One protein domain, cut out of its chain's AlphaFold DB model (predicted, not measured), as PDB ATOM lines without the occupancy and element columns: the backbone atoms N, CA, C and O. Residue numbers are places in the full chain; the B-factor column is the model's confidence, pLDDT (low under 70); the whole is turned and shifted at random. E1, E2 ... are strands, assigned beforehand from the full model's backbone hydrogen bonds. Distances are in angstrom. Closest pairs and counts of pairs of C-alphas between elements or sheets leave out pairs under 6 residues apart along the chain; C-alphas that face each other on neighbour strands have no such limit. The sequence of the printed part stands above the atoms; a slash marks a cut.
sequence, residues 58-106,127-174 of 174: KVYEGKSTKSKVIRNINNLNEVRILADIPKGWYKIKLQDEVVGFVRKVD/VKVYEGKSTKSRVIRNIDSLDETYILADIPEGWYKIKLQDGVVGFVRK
ATOM      1  N   LYS A  58      -9.624  58.159  21.663       95.56
ATOM      2  CA  LYS A  58      -8.979  57.261  20.703       95.56
ATOM      3  C   LYS A  58      -8.754  57.979  19.379       95.56
ATOM      4  O   LYS A  58      -9.698  58.483  18.771       95.56
ATOM      5  N   VAL A  59      -7.512  57.956  18.910       97.25
ATOM      6  CA  VAL A  59      -7.122  58.392  17.569       97.25
ATOM      7  C   VAL A  59      -7.047  57.161  16.676       97.25
ATOM      8  O   VAL A  59      -6.265  56.240  16.920       97.25
ATOM      9  N   TYR A  60      -7.877  57.144  15.644       98.06
ATOM     10  CA  TYR A  60      -8.024  56.048  14.699       98.06
ATOM     11  C   TYR A  60      -7.226  56.311  13.420       98.06
ATOM     12  O   TYR A  60      -7.099  57.450  12.977       98.06
ATOM     13  N   GLU A  61      -6.726  55.248  12.796       97.25
ATOM     14  CA  GLU A  61      -6.053  55.306  11.489       97.25
ATOM     15  C   GLU A  61      -7.002  55.739  10.354       97.25
ATOM     16  O   GLU A  61      -6.598  56.420   9.417       97.25
ATOM     17  N   GLY A  62      -8.288  55.397  10.462       96.06
ATOM     18  CA  GLY A  62      -9.340  55.752   9.515       96.06
ATOM     19  C   GLY A  62     -10.602  56.264  10.210       96.06
ATOM     20  O   GLY A  62     -10.799  56.052  11.405       96.06
ATOM     21  N   LYS A  63     -11.497  56.902   9.442       92.88
ATOM     22  CA  LYS A  63     -12.793  57.455   9.901       92.88
ATOM     23  C   LYS A  63     -13.841  56.384  10.266       92.88
ATOM     24  O   LYS A  63     -14.930  56.327   9.691       92.88
ATOM     25  N   SER A  64     -13.485  55.465  11.155       93.25
ATOM     26  CA  SER A  64     -14.333  54.365  11.610       93.25
ATOM     27  C   SER A  64     -13.860  53.856  12.963       93.25
ATOM     28  O   SER A  64     -12.670  53.639  13.169       93.25
ATOM     29  N   THR A  65     -14.795  53.550  13.859       91.81
ATOM     30  CA  THR A  65     -14.491  52.915  15.153       91.81
ATOM     31  C   THR A  65     -14.002  51.473  15.018       91.81
ATOM     32  O   THR A  65     -13.466  50.925  15.977       91.81
ATOM     33  N   LYS A  66     -14.165  50.861  13.836       96.06
ATOM     34  CA  LYS A  66     -13.593  49.549  13.489       96.06
ATOM     35  C   LYS A  66     -12.143  49.642  13.003       96.06
ATOM     36  O   LYS A  66     -11.508  48.614  12.799       96.06
ATOM     37  N   SER A  67     -11.643  50.853  12.758       96.62
ATOM     38  CA  SER A  67     -10.254  51.069  12.364       96.62
ATOM     39  C   SER A  67      -9.311  50.808  13.535       96.62
ATOM     40  O   SER A  67      -9.696  50.928  14.699       96.62
ATOM     41  N   LYS A  68      -8.043  50.528  13.228       97.94
ATOM     42  CA  LYS A  68      -6.980  50.457  14.229       97.94
ATOM     43  C   LYS A  68      -6.875  51.778  14.997       97.94
ATOM     44  O   LYS A  68      -6.875  52.851  14.393       97.94
ATOM     45  N   VAL A  69      -6.759  51.684  16.319       97.94
ATOM     46  CA  VAL A  69      -6.373  52.809  17.177       97.94
ATOM     47  C   VAL A  69      -4.859  52.963  17.088       97.94
ATOM     48  O   VAL A  69      -4.123  52.016  17.364       97.94
ATOM     49  N   ILE A  70      -4.401  54.142  16.681       97.94
ATOM     50  CA  ILE A  70      -2.974  54.469  16.536       97.94
ATOM     51  C   ILE A  70      -2.441  55.254  17.730       97.94
ATOM     52  O   ILE A  70      -1.237  55.251  17.978       97.94
ATOM     53  N   ARG A  71      -3.329  55.909  18.488       96.88
ATOM     54  CA  ARG A  71      -2.972  56.608  19.720       96.88
ATOM     55  C   ARG A  71      -4.163  56.758  20.659       96.88
ATOM     56  O   ARG A  71      -5.307  56.814  20.221       96.88
ATOM     57  N   ASN A  72      -3.856  56.868  21.943       95.38
ATOM     58  CA  ASN A  72      -4.763  57.313  22.988       95.38
ATOM     59  C   ASN A  72      -4.251  58.659  23.509       95.38
ATOM     60  O   ASN A  72      -3.060  58.778  23.800       95.38
ATOM     61  N   ILE A  73      -5.124  59.657  23.588       92.69
ATOM     62  CA  ILE A  73      -4.822  60.982  24.142       92.69
ATOM     63  C   ILE A  73      -5.861  61.332  25.203       92.69
ATOM     64  O   ILE A  73      -6.968  60.804  25.198       92.69
ATOM     65  N   ASN A  74      -5.500  62.229  26.108       90.00
ATOM     66  CA  ASN A  74      -6.355  62.605  27.235       90.00
ATOM     67  C   ASN A  74      -7.305  63.764  26.904       90.00
ATOM     68  O   ASN A  74      -8.273  63.998  27.613       90.00
ATOM     69  N   ASN A  75      -6.996  64.527  25.858       89.44
ATOM     70  CA  ASN A  75      -7.763  65.674  25.391       89.44
ATOM     71  C   ASN A  75      -7.267  66.078  23.994       89.44
ATOM     72  O   ASN A  75      -6.262  65.553  23.508       89.44
ATOM     73  N   LEU A  76      -7.968  67.014  23.357       90.81
ATOM     74  CA  LEU A  76      -7.575  67.589  22.067       90.81
ATOM     75  C   LEU A  76      -6.741  68.876  22.196       90.81
ATOM     76  O   LEU A  76      -6.754  69.702  21.283       90.81
ATOM     77  N   ASN A  77      -6.018  69.073  23.304       90.62
ATOM     78  CA  ASN A  77      -5.162  70.249  23.456       90.62
ATOM     79  C   ASN A  77      -4.062  70.258  22.394       90.62
ATOM     80  O   ASN A  77      -3.422  69.242  22.129       90.62
ATOM     81  N   GLU A  78      -3.847  71.431  21.808       91.50
ATOM     82  CA  GLU A  78      -2.785  71.704  20.833       91.50
ATOM     83  C   GLU A  78      -2.861  70.834  19.566       91.50
ATOM     84  O   GLU A  78      -1.880  70.660  18.840       91.50
ATOM     85  N   VAL A  79      -4.052  70.312  19.261       95.81
ATOM     86  CA  VAL A  79      -4.327  69.527  18.057       95.81
ATOM     87  C   VAL A  79      -4.722  70.445  16.906       95.81
ATOM     88  O   VAL A  79      -5.549  71.344  17.056       95.81
ATOM     89  N   ARG A  80      -4.192  70.175  15.710       97.44
ATOM     90  CA  ARG A  80      -4.664  70.820  14.481       97.44
ATOM     91  C   ARG A  80      -5.776  69.992  13.850       97.44
ATOM     92  O   ARG A  80      -5.585  68.808  13.570       97.44
ATOM     93  N   ILE A  81      -6.913  70.616  13.563       96.88
ATOM     94  CA  ILE A  81      -7.956  70.020  12.731       96.88
ATOM     95  C   ILE A  81      -7.530  70.187  11.275       96.88
ATOM     96  O   ILE A  81      -7.304  71.292  10.801       96.88
ATOM     97  N   LEU A  82      -7.388  69.074  10.561       96.75
ATOM     98  CA  LEU A  82      -7.150  69.071   9.119       96.75
ATOM     99  C   LEU A  82      -8.459  69.055   8.331       96.75
ATOM    100  O   LEU A  82      -8.497  69.585   7.230       96.75
ATOM    101  N   ALA A  83      -9.499  68.413   8.874       93.88
ATOM    102  CA  ALA A  83     -10.834  68.420   8.284       93.88
ATOM    103  C   ALA A  83     -11.935  68.150   9.328       93.88
ATOM    104  O   ALA A  83     -11.857  67.177  10.085       93.88
ATOM    105  N   ASP A  84     -12.992  68.956   9.307       90.25
ATOM    106  CA  ASP A  84     -14.310  68.740   9.892       90.25
ATOM    107  C   ASP A  84     -15.130  67.845   8.963       90.25
ATOM    108  O   ASP A  84     -15.724  68.268   7.968       90.25
ATOM    109  N   ILE A  85     -15.174  66.561   9.305       88.94
ATOM    110  CA  ILE A  85     -15.825  65.559   8.479       88.94
ATOM    111  C   ILE A  85     -17.285  65.403   8.939       88.94
ATOM    112  O   ILE A  85     -17.563  65.234  10.135       88.94
ATOM    113  N   PRO A  86     -18.255  65.406   8.002       82.00
ATOM    114  CA  PRO A  86     -19.640  65.067   8.305       82.00
ATOM    115  C   PRO A  86     -19.770  63.718   9.020       82.00
ATOM    116  O   PRO A  86     -18.938  62.825   8.863       82.00
ATOM    117  N   LYS A  87     -20.875  63.533   9.749       82.38
ATOM    118  CA  LYS A  87     -21.158  62.303  10.514       82.38
ATOM    119  C   LYS A  87     -20.207  62.081  11.703       82.38
ATOM    120  O   LYS A  87     -19.900  60.941  12.042       82.38
ATOM    121  N   GLY A  88     -19.767  63.168  12.337       87.31
ATOM    122  CA  GLY A  88     -19.176  63.117  13.675       87.31
ATOM    123  C   GLY A  88     -17.692  62.760  13.724       87.31
ATOM    124  O   GLY A  88     -17.277  62.097  14.670       87.31
ATOM    125  N   TRP A  89     -16.883  63.190  12.750       93.12
ATOM    126  CA  TRP A  89     -15.433  62.955  12.768       93.12
ATOM    127  C   TRP A  89     -14.622  64.235  12.551       93.12
ATOM    128  O   TRP A  89     -15.028  65.117  11.799       93.12
ATOM    129  N   TYR A  90     -13.437  64.291  13.153       95.12
ATOM    130  CA  TYR A  90     -12.361  65.188  12.745       95.12
ATOM    131  C   TYR A  90     -11.204  64.365  12.190       95.12
ATOM    132  O   TYR A  90     -10.819  63.355  12.784       95.12
ATOM    133  N   LYS A  91     -10.619  64.809  11.074       97.31
ATOM    134  CA  LYS A  91      -9.245  64.447  10.722       97.31
ATOM    135  C   LYS A  91      -8.331  65.437  11.421       97.31
ATOM    136  O   LYS A  91      -8.518  66.643  11.277       97.31
ATOM    137  N   ILE A  92      -7.352  64.936  12.153       97.81
ATOM    138  CA  ILE A  92      -6.478  65.749  12.987       97.81
ATOM    139  C   ILE A  92      -5.011  65.474  12.695       97.81
ATOM    140  O   ILE A  92      -4.658  64.425  12.153       97.81
ATOM    141  N   LYS A  93      -4.170  66.420  13.096       97.94
ATOM    142  CA  LYS A  93      -2.725  66.280  13.183       97.94
ATOM    143  C   LYS A  93      -2.284  66.629  14.598       97.94
ATOM    144  O   LYS A  93      -2.615  67.702  15.105       97.94
ATOM    145  N   LEU A  94      -1.585  65.695  15.226       96.19
ATOM    146  CA  LEU A  94      -0.984  65.870  16.543       96.19
ATOM    147  C   LEU A  94       0.321  66.668  16.434       96.19
ATOM    148  O   LEU A  94       0.842  66.881  15.338       96.19
ATOM    149  N   GLN A  95       0.860  67.094  17.575       93.06
ATOM    150  CA  GLN A  95       2.096  67.881  17.636       93.06
ATOM    151  C   GLN A  95       3.330  67.133  17.124       93.06
ATOM    152  O   GLN A  95       4.240  67.748  16.582       93.06
ATOM    153  N   ASP A  96       3.352  65.807  17.260       94.06
ATOM    154  CA  ASP A  96       4.396  64.934  16.715       94.06
ATOM    155  C   ASP A  96       4.143  64.553  15.247       94.06
ATOM    156  O   ASP A  96       4.646  63.547  14.754       94.06
ATOM    157  N   GLU A  97       3.343  65.360  14.549       95.62
ATOM    158  CA  GLU A  97       3.014  65.254  13.129       95.62
ATOM    159  C   GLU A  97       2.180  64.021  12.737       95.62
ATOM    160  O   GLU A  97       1.837  63.857  11.561       95.62
ATOM    161  N   VAL A  98       1.771  63.193  13.707       96.94
ATOM    162  CA  VAL A  98       0.900  62.033  13.479       96.94
ATOM    163  C   VAL A  98      -0.489  62.493  13.040       96.94
ATOM    164  O   VAL A  98      -1.162  63.266  13.727       96.94
ATOM    165  N   VAL A  99      -0.945  61.973  11.901       98.12
ATOM    166  CA  VAL A  99      -2.280  62.234  11.352       98.12
ATOM    167  C   VAL A  99      -3.212  61.071  11.665       98.12
ATOM    168  O   VAL A  99      -2.859  59.910  11.469       98.12
ATOM    169  N   GLY A 100      -4.427  61.387  12.103       97.88
ATOM    170  CA  GLY A 100      -5.447  60.386  12.401       97.88
ATOM    171  C   GLY A 100      -6.850  60.971  12.455       97.88
ATOM    172  O   GLY A 100      -7.089  62.105  12.035       97.88
ATOM    173  N   PHE A 101      -7.786  60.181  12.969       97.75
ATOM    174  CA  PHE A 101      -9.199  60.529  13.049       97.75
ATOM    175  C   PHE A 101      -9.713  60.394  14.477       97.75
ATOM    176  O   PHE A 101      -9.474  59.384  15.133       97.75
ATOM    177  N   VAL A 102     -10.463  61.388  14.938       95.56
ATOM    178  CA  VAL A 102     -11.144  61.361  16.239       95.56
ATOM    179  C   VAL A 102     -12.637  61.551  16.036       95.56
ATOM    180  O   VAL A 102     -13.070  62.259  15.123       95.56
ATOM    181  N   ARG A 103     -13.438  60.890  16.868       92.25
ATOM    182  CA  ARG A 103     -14.886  61.084  16.874       92.25
ATOM    183  C   ARG A 103     -15.201  62.420  17.551       92.25
ATOM    184  O   ARG A 103     -14.570  62.759  18.550       92.25
ATOM    185  N   LYS A 104     -16.171  63.164  17.024       86.44
ATOM    186  CA  LYS A 104     -16.708  64.350  17.696       86.44
ATOM    187  C   LYS A 104     -17.416  63.922  18.976       86.44
ATOM    188  O   LYS A 104     -18.152  62.934  18.976       86.44
ATOM    189  N   VAL A 105     -17.165  64.648  20.057       73.81
ATOM    190  CA  VAL A 105     -17.873  64.442  21.320       73.81
ATOM    191  C   VAL A 105     -19.166  65.239  21.230       73.81
ATOM    192  O   VAL A 105     -19.186  66.434  21.516       73.81
ATOM    193  N   ASP A 106     -20.235  64.584  20.781       61.22
ATOM    194  CA  ASP A 106     -21.559  65.193  20.743       61.22
ATOM    195  C   ASP A 106     -22.059  65.349  22.188       61.22
ATOM    196  O   ASP A 106     -22.670  64.442  22.754       61.22
ATOM    197  N   VAL A 127     -20.485  77.914  11.807       88.75
ATOM    198  CA  VAL A 127     -19.865  77.821  13.133       88.75
ATOM    199  C   VAL A 127     -19.600  79.234  13.652       88.75
ATOM    200  O   VAL A 127     -18.830  80.002  13.072       88.75
ATOM    201  N   LYS A 128     -20.229  79.571  14.779       94.44
ATOM    202  CA  LYS A 128     -20.004  80.834  15.490       94.44
ATOM    203  C   LYS A 128     -18.756  80.727  16.360       94.44
ATOM    204  O   LYS A 128     -18.669  79.850  17.219       94.44
ATOM    205  N   VAL A 129     -17.826  81.654  16.166       96.38
ATOM    206  CA  VAL A 129     -16.654  81.850  17.021       96.38
ATOM    207  C   VAL A 129     -16.957  82.993  17.980       96.38
ATOM    208  O   VAL A 129     -17.206  84.123  17.557       96.38
ATOM    209  N   TYR A 130     -16.946  82.689  19.271       97.81
ATOM    210  CA  TYR A 130     -17.260  83.606  20.358       97.81
ATOM    211  C   TYR A 130     -15.988  84.189  20.978       97.81
ATOM    212  O   TYR A 130     -14.939  83.545  20.998       97.81
ATOM    213  N   GLU A 131     -16.086  85.400  21.517       96.75
ATOM    214  CA  GLU A 131     -15.001  86.063  22.252       96.75
ATOM    215  C   GLU A 131     -14.695  85.377  23.599       96.75
ATOM    216  O   GLU A 131     -13.551  85.366  24.048       96.75
ATOM    217  N   GLY A 132     -15.695  84.748  24.227       95.88
ATOM    218  CA  GLY A 132     -15.572  83.995  25.483       95.88
ATOM    219  C   GLY A 132     -16.324  82.659  25.464       95.88
ATOM    220  O   GLY A 132     -17.106  82.405  24.547       95.88
ATOM    221  N   LYS A 133     -16.138  81.815  26.499       93.50
ATOM    222  CA  LYS A 133     -16.816  80.499  26.656       93.50
ATOM    223  C   LYS A 133     -18.317  80.629  26.991       93.50
ATOM    224  O   LYS A 133     -18.812  80.170  28.014       93.50
ATOM    225  N   SER A 134     -19.078  81.355  26.182       92.50
ATOM    226  CA  SER A 134     -20.513  81.531  26.396       92.50
ATOM    227  C   SER A 134     -21.219  81.878  25.100       92.50
ATOM    228  O   SER A 134     -20.761  82.740  24.356       92.50
ATOM    229  N   THR A 135     -22.397  81.299  24.880       89.81
ATOM    230  CA  THR A 135     -23.279  81.676  23.764       89.81
ATOM    231  C   THR A 135     -23.855  83.086  23.910       89.81
ATOM    232  O   THR A 135     -24.366  83.644  22.944       89.81
ATOM    233  N   LYS A 136     -23.751  83.688  25.103       94.50
ATOM    234  CA  LYS A 136     -24.089  85.097  25.358       94.50
ATOM    235  C   LYS A 136     -22.931  86.052  25.055       94.50
ATOM    236  O   LYS A 136     -23.113  87.264  25.119       94.50
ATOM    237  N   SER A 137     -21.736  85.523  24.792       94.44
ATOM    238  CA  SER A 137     -20.582  86.330  24.407       94.44
ATOM    239  C   SER A 137     -20.745  86.860  22.981       94.44
ATOM    240  O   SER A 137     -21.526  86.334  22.184       94.44
ATOM    241  N   ARG A 138     -19.989  87.906  22.645       96.94
ATOM    242  CA  ARG A 138     -19.957  88.466  21.298       96.94
ATOM    243  C   ARG A 138     -19.447  87.413  20.313       96.94
ATOM    244  O   ARG A 138     -18.406  86.799  20.537       96.94
ATOM    245  N   VAL A 139     -20.150  87.253  19.197       97.00
ATOM    246  CA  VAL A 139     -19.637  86.503  18.045       97.00
ATOM    247  C   VAL A 139     -18.619  87.382  17.323       97.00
ATOM    248  O   VAL A 139     -18.952  88.476  16.870       97.00
ATOM    249  N   ILE A 140     -17.379  86.911  17.236       97.00
ATOM    250  CA  ILE A 140     -16.272  87.611  16.567       97.00
ATOM    251  C   ILE A 140     -16.076  87.133  15.130       97.00
ATOM    252  O   ILE A 140     -15.503  87.852  14.310       97.00
ATOM    253  N   ARG A 141     -16.556  85.926  14.807       95.62
ATOM    254  CA  ARG A 141     -16.538  85.400  13.446       95.62
ATOM    255  C   ARG A 141     -17.601  84.332  13.230       95.62
ATOM    256  O   ARG A 141     -17.955  83.611  14.155       95.62
ATOM    257  N   ASN A 142     -18.042  84.210  11.986       93.62
ATOM    258  CA  ASN A 142     -18.763  83.048  11.490       93.62
ATOM    259  C   ASN A 142     -17.878  82.355  10.453       93.62
ATOM    260  O   ASN A 142     -17.343  83.032   9.573       93.62
ATOM    261  N   ILE A 143     -17.685  81.047  10.587       90.81
ATOM    262  CA  ILE A 143     -16.881  80.225   9.672       90.81
ATOM    263  C   ILE A 143     -17.724  79.058   9.167       90.81
ATOM    264  O   ILE A 143     -18.647  78.627   9.854       90.81
ATOM    265  N   ASP A 144     -17.393  78.534   7.992       88.44
ATOM    266  CA  ASP A 144     -18.142  77.426   7.387       88.44
ATOM    267  C   ASP A 144     -17.732  76.050   7.944       88.44
ATOM    268  O   ASP A 144     -18.460  75.063   7.838       88.44
ATOM    269  N   SER A 145     -16.542  75.955   8.538       88.56
ATOM    270  CA  SER A 145     -16.032  74.732   9.157       88.56
ATOM    271  C   SER A 145     -14.868  75.040  10.100       88.56
ATOM    272  O   SER A 145     -14.295  76.128  10.079       88.56
ATOM    273  N   LEU A 146     -14.499  74.057  10.925       91.31
ATOM    274  CA  LEU A 146     -13.279  74.092  11.738       91.31
ATOM    275  C   LEU A 146     -12.040  73.611  10.967       91.31
ATOM    276  O   LEU A 146     -11.026  73.269  11.584       91.31
ATOM    277  N   ASP A 147     -12.108  73.565   9.636       92.62
ATOM    278  CA  ASP A 147     -10.990  73.122   8.812       92.62
ATOM    279  C   ASP A 147      -9.766  74.001   9.042       92.62
ATOM    280  O   ASP A 147      -9.841  75.224   9.159       92.62
ATOM    281  N   GLU A 148      -8.621  73.337   9.137       93.88
ATOM    282  CA  GLU A 148      -7.311  73.958   9.289       93.88
ATOM    283  C   GLU A 148      -7.146  74.849  10.535       93.88
ATOM    284  O   GLU A 148      -6.183  75.617  10.622       93.88
ATOM    285  N   THR A 149      -8.038  74.711  11.519       95.50
ATOM    286  CA  THR A 149      -7.961  75.400  12.812       95.50
ATOM    287  C   THR A 149      -7.097  74.642  13.817       95.50
ATOM    288  O   THR A 149      -6.856  73.437  13.699       95.50
ATOM    289  N   TYR A 150      -6.626  75.352  14.837       97.31
ATOM    290  CA  TYR A 150      -5.901  74.773  15.963       97.31
ATOM    291  C   TYR A 150      -6.785  74.797  17.200       97.31
ATOM    292  O   TYR A 150      -7.279  75.861  17.572       97.31
ATOM    293  N   ILE A 151      -6.942  73.661  17.870       96.62
ATOM    294  CA  ILE A 151      -7.495  73.616  19.220       96.62
ATOM    295  C   ILE A 151      -6.365  73.996  20.171       96.62
ATOM    296  O   ILE A 151      -5.374  73.287  20.288       96.62
ATOM    297  N   LEU A 152      -6.503  75.134  20.842       96.56
ATOM    298  CA  LEU A 152      -5.567  75.571  21.876       96.56
ATOM    299  C   LEU A 152      -5.899  74.940  23.228       96.56
ATOM    300  O   LEU A 152      -5.000  74.670  24.015       96.56
ATOM    301  N   ALA A 153      -7.187  74.724  23.501       94.19
ATOM    302  CA  ALA A 153      -7.639  74.047  24.707       94.19
ATOM    303  C   ALA A 153      -8.975  73.332  24.477       94.19
ATOM    304  O   ALA A 153      -9.925  73.910  23.944       94.19
ATOM    305  N   ASP A 154      -9.036  72.093  24.937       91.19
ATOM    306  CA  ASP A 154     -10.219  71.262  25.083       91.19
ATOM    307  C   ASP A 154     -10.834  71.510  26.462       91.19
ATOM    308  O   ASP A 154     -10.363  71.011  27.484       91.19
ATOM    309  N   ILE A 155     -11.849  72.371  26.504       90.06
ATOM    310  CA  ILE A 155     -12.400  72.897  27.754       90.06
ATOM    311  C   ILE A 155     -13.603  72.038  28.166       90.06
ATOM    312  O   ILE A 155     -14.427  71.678  27.314       90.06
ATOM    313  N   PRO A 156     -13.758  71.706  29.458       84.44
ATOM    314  CA  PRO A 156     -14.992  71.125  29.978       84.44
ATOM    315  C   PRO A 156     -16.238  71.954  29.610       84.44
ATOM    316  O   PRO A 156     -16.147  73.073  29.111       84.44
ATOM    317  N   GLU A 157     -17.428  71.401  29.844       84.75
ATOM    318  CA  GLU A 157     -18.705  72.076  29.535       84.75
ATOM    319  C   GLU A 157     -18.959  72.308  28.029       84.75
ATOM    320  O   GLU A 157     -19.777  73.143  27.644       84.75
ATOM    321  N   GLY A 158     -18.278  71.563  27.154       87.44
ATOM    322  CA  GLY A 158     -18.595  71.559  25.726       87.44
ATOM    323  C   GLY A 158     -18.023  72.737  24.937       87.44
ATOM    324  O   GLY A 158     -18.651  73.167  23.972       87.44
ATOM    325  N   TRP A 159     -16.823  73.218  25.287       92.69
ATOM    326  CA  TRP A 159     -16.133  74.279  24.544       92.69
ATOM    327  C   TRP A 159     -14.739  73.882  24.050       92.69
ATOM    328  O   TRP A 159     -13.998  73.182  24.733       92.69
ATOM    329  N   TYR A 160     -14.344  74.412  22.895       94.75
ATOM    330  CA  TYR A 160     -12.947  74.503  22.477       94.75
ATOM    331  C   TYR A 160     -12.514  75.965  22.479       94.75
ATOM    332  O   TYR A 160     -13.241  76.826  21.980       94.75
ATOM    333  N   LYS A 161     -11.307  76.246  22.974       97.00
ATOM    334  CA  LYS A 161     -10.580  77.461  22.593       97.00
ATOM    335  C   LYS A 161      -9.796  77.145  21.331       97.00
ATOM    336  O   LYS A 161      -9.017  76.195  21.326       97.00
ATOM    337  N   ILE A 162      -9.986  77.935  20.286       97.62
ATOM    338  CA  ILE A 162      -9.376  77.704  18.980       97.62
ATOM    339  C   ILE A 162      -8.556  78.901  18.513       97.62
ATOM    340  O   ILE A 162      -8.767  80.030  18.960       97.62
ATOM    341  N   LYS A 163      -7.651  78.644  17.574       97.81
ATOM    342  CA  LYS A 163      -6.972  79.646  16.757       97.81
ATOM    343  C   LYS A 163      -7.245  79.355  15.286       97.81
ATOM    344  O   LYS A 163      -6.980  78.252  14.806       97.81
ATOM    345  N   LEU A 164      -7.776  80.349  14.585       96.44
ATOM    346  CA  LEU A 164      -7.966  80.321  13.140       96.44
ATOM    347  C   LEU A 164      -6.633  80.557  12.419       96.44
ATOM    348  O   LEU A 164      -5.659  81.024  13.013       96.44
ATOM    349  N   GLN A 165      -6.590  80.258  11.124       94.00
ATOM    350  CA  GLN A 165      -5.374  80.408  10.319       94.00
ATOM    351  C   GLN A 165      -4.848  81.840  10.255       94.00
ATOM    352  O   GLN A 165      -3.638  82.052  10.261       94.00
ATOM    353  N   ASP A 166      -5.747  82.822  10.240       94.50
ATOM    354  CA  ASP A 166      -5.399  84.244  10.251       94.50
ATOM    355  C   ASP A 166      -4.983  84.752  11.643       94.50
ATOM    356  O   ASP A 166      -4.724  85.937  11.834       94.50
ATOM    357  N   GLY A 167      -4.899  83.852  12.625       96.00
ATOM    358  CA  GLY A 167      -4.418  84.136  13.968       96.00
ATOM    359  C   GLY A 167      -5.496  84.538  14.966       96.00
ATOM    360  O   GLY A 167      -5.177  84.644  16.151       96.00
ATOM    361  N   VAL A 168      -6.752  84.707  14.536       97.19
ATOM    362  CA  VAL A 168      -7.866  85.026  15.439       97.19
ATOM    363  C   VAL A 168      -8.061  83.894  16.445       97.19
ATOM    364  O   VAL A 168      -8.203  82.729  16.071       97.19
ATOM    365  N   VAL A 169      -8.085  84.243  17.729       98.06
ATOM    366  CA  VAL A 169      -8.348  83.315  18.833       98.06
ATOM    367  C   VAL A 169      -9.759  83.541  19.353       98.06
ATOM    368  O   VAL A 169     -10.169  84.679  19.563       98.06
ATOM    369  N   GLY A 170     -10.487  82.455  19.592       97.69
ATOM    370  CA  GLY A 170     -11.839  82.515  20.134       97.69
ATOM    371  C   GLY A 170     -12.312  81.168  20.656       97.69
ATOM    372  O   GLY A 170     -11.517  80.246  20.846       97.69
ATOM    373  N   PHE A 171     -13.613  81.062  20.893       97.38
ATOM    374  CA  PHE A 171     -14.247  79.889  21.480       97.38
ATOM    375  C   PHE A 171     -15.345  79.351  20.570       97.38
ATOM    376  O   PHE A 171     -16.134  80.116  20.021       97.38
ATOM    377  N   VAL A 172     -15.419  78.031  20.436       94.88
ATOM    378  CA  VAL A 172     -16.477  77.339  19.691       94.88
ATOM    379  C   VAL A 172     -17.092  76.254  20.562       94.88
ATOM    380  O   VAL A 172     -16.418  75.678  21.419       94.88
ATOM    381  N   ARG A 173     -18.381  75.987  20.362       90.69
ATOM    382  CA  ARG A 173     -19.073  74.880  21.029       90.69
ATOM    383  C   ARG A 173     -18.639  73.553  20.387       90.69
ATOM    384  O   ARG A 173     -18.453  73.521  19.171       90.69
ATOM    385  N   LYS A 174     -18.436  72.512  21.202       85.62
ATOM    386  CA  LYS A 174     -18.075  71.158  20.742       85.62
ATOM    387  C   LYS A 174     -19.194  70.504  19.942       85.62
ATOM    388  O   LYS A 174     -20.370  70.728  20.314       85.62
TER     389      LYS A 174
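Overview. This is residues 58 to 106 and 127 to 174 of the 174 residues of the protein "Bacterial SH3 domain-containing protein" of Gottschalkia purinilytica (UniProt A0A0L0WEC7). Two small all-strand lobes of like build sit end to end, one of residues 58 to 106 and one of residues 127 to 174, and they meet at the edge strands E3 and E8. In each lobe a meander of three strands, E3 E4 E5 or E8 E9 E10, has a two-strand hairpin, E1 E2 or E6 E7, packed at its far edge, on E5 or E10. The printed part has 97 residues, with no named helix and ten named strands, E1 to E10 in that order; both three-strand sheets and both hairpins are antiparallel. The whole is compact, with a radius of gyration of the C-alphas of 13.2 A, and elongated, spanning 41 by 25 by 24 A.

Arrangement. E1, residues 58 to 60, and E2, residues 69 to 73, form an antiparallel hairpin at 148 degrees, with N 59 and O 71 2.8 A apart, within hydrogen-bond range. E3, residues 80 to 85, E4, residues 89 to 93, and E5, residues 99 to 103, form a meander, each strand the antiparallel neighbour of the one before. This sheet is only just strongly twisted, with C-alphas up to 4.0 A off its best plane. N 82 and O 91 are 2.8 A apart between E3 and E4, and N 92 and O 100 are 2.8 A apart between E4 and E5. The closest C-alphas of E1 and E5 are those of Tyr 60 and Phe 101, 4.9 A apart; E1 and E4 are near each other. E6, residues 127 to 130, and E7, residues 139 to 143, form another antiparallel hairpin, with N 129 and O 141 2.8 A apart. E8, residues 150 to 155, E9, residues 159 to 163, and E10, residues 169 to 173, form the second meander, with N 152 and O 161 2.8 A apart and N 162 and O 170 2.8 A apart. The closest C-alphas of E6 and E10 are those of Tyr 130 and Phe 171, 4.9 A apart. Between the two meanders, the closest C-alphas of E3 and E8 are those of Arg 80 and Tyr 150, 4.4 A apart; E4 and E9 are apart.

Along the chain. E1 begins at C-alpha 58, (-8.979, 57.261, 20.703). From first to last C-alpha E3 measures 13.7 A, E5 13.8 A, E8 13.6 A and E10 13.8 A. E8 begins at C-alpha 150, (-5.901, 74.773, 15.963), and E10 ends at C-alpha 173, (-19.073, 74.880, 21.029).

Size, cuts and confidence. The C-alphas farthest apart, those of Lys 68 and Arg 138, are 40.8 A apart. Residues 107 to 126 are not printed, and C-alphas 106 and 127 are 14.8 A apart across this cut. Of the links that are printed whole, none is long. The mean pLDDT of the printed part is 93.4, and residue 106 alone is under 70.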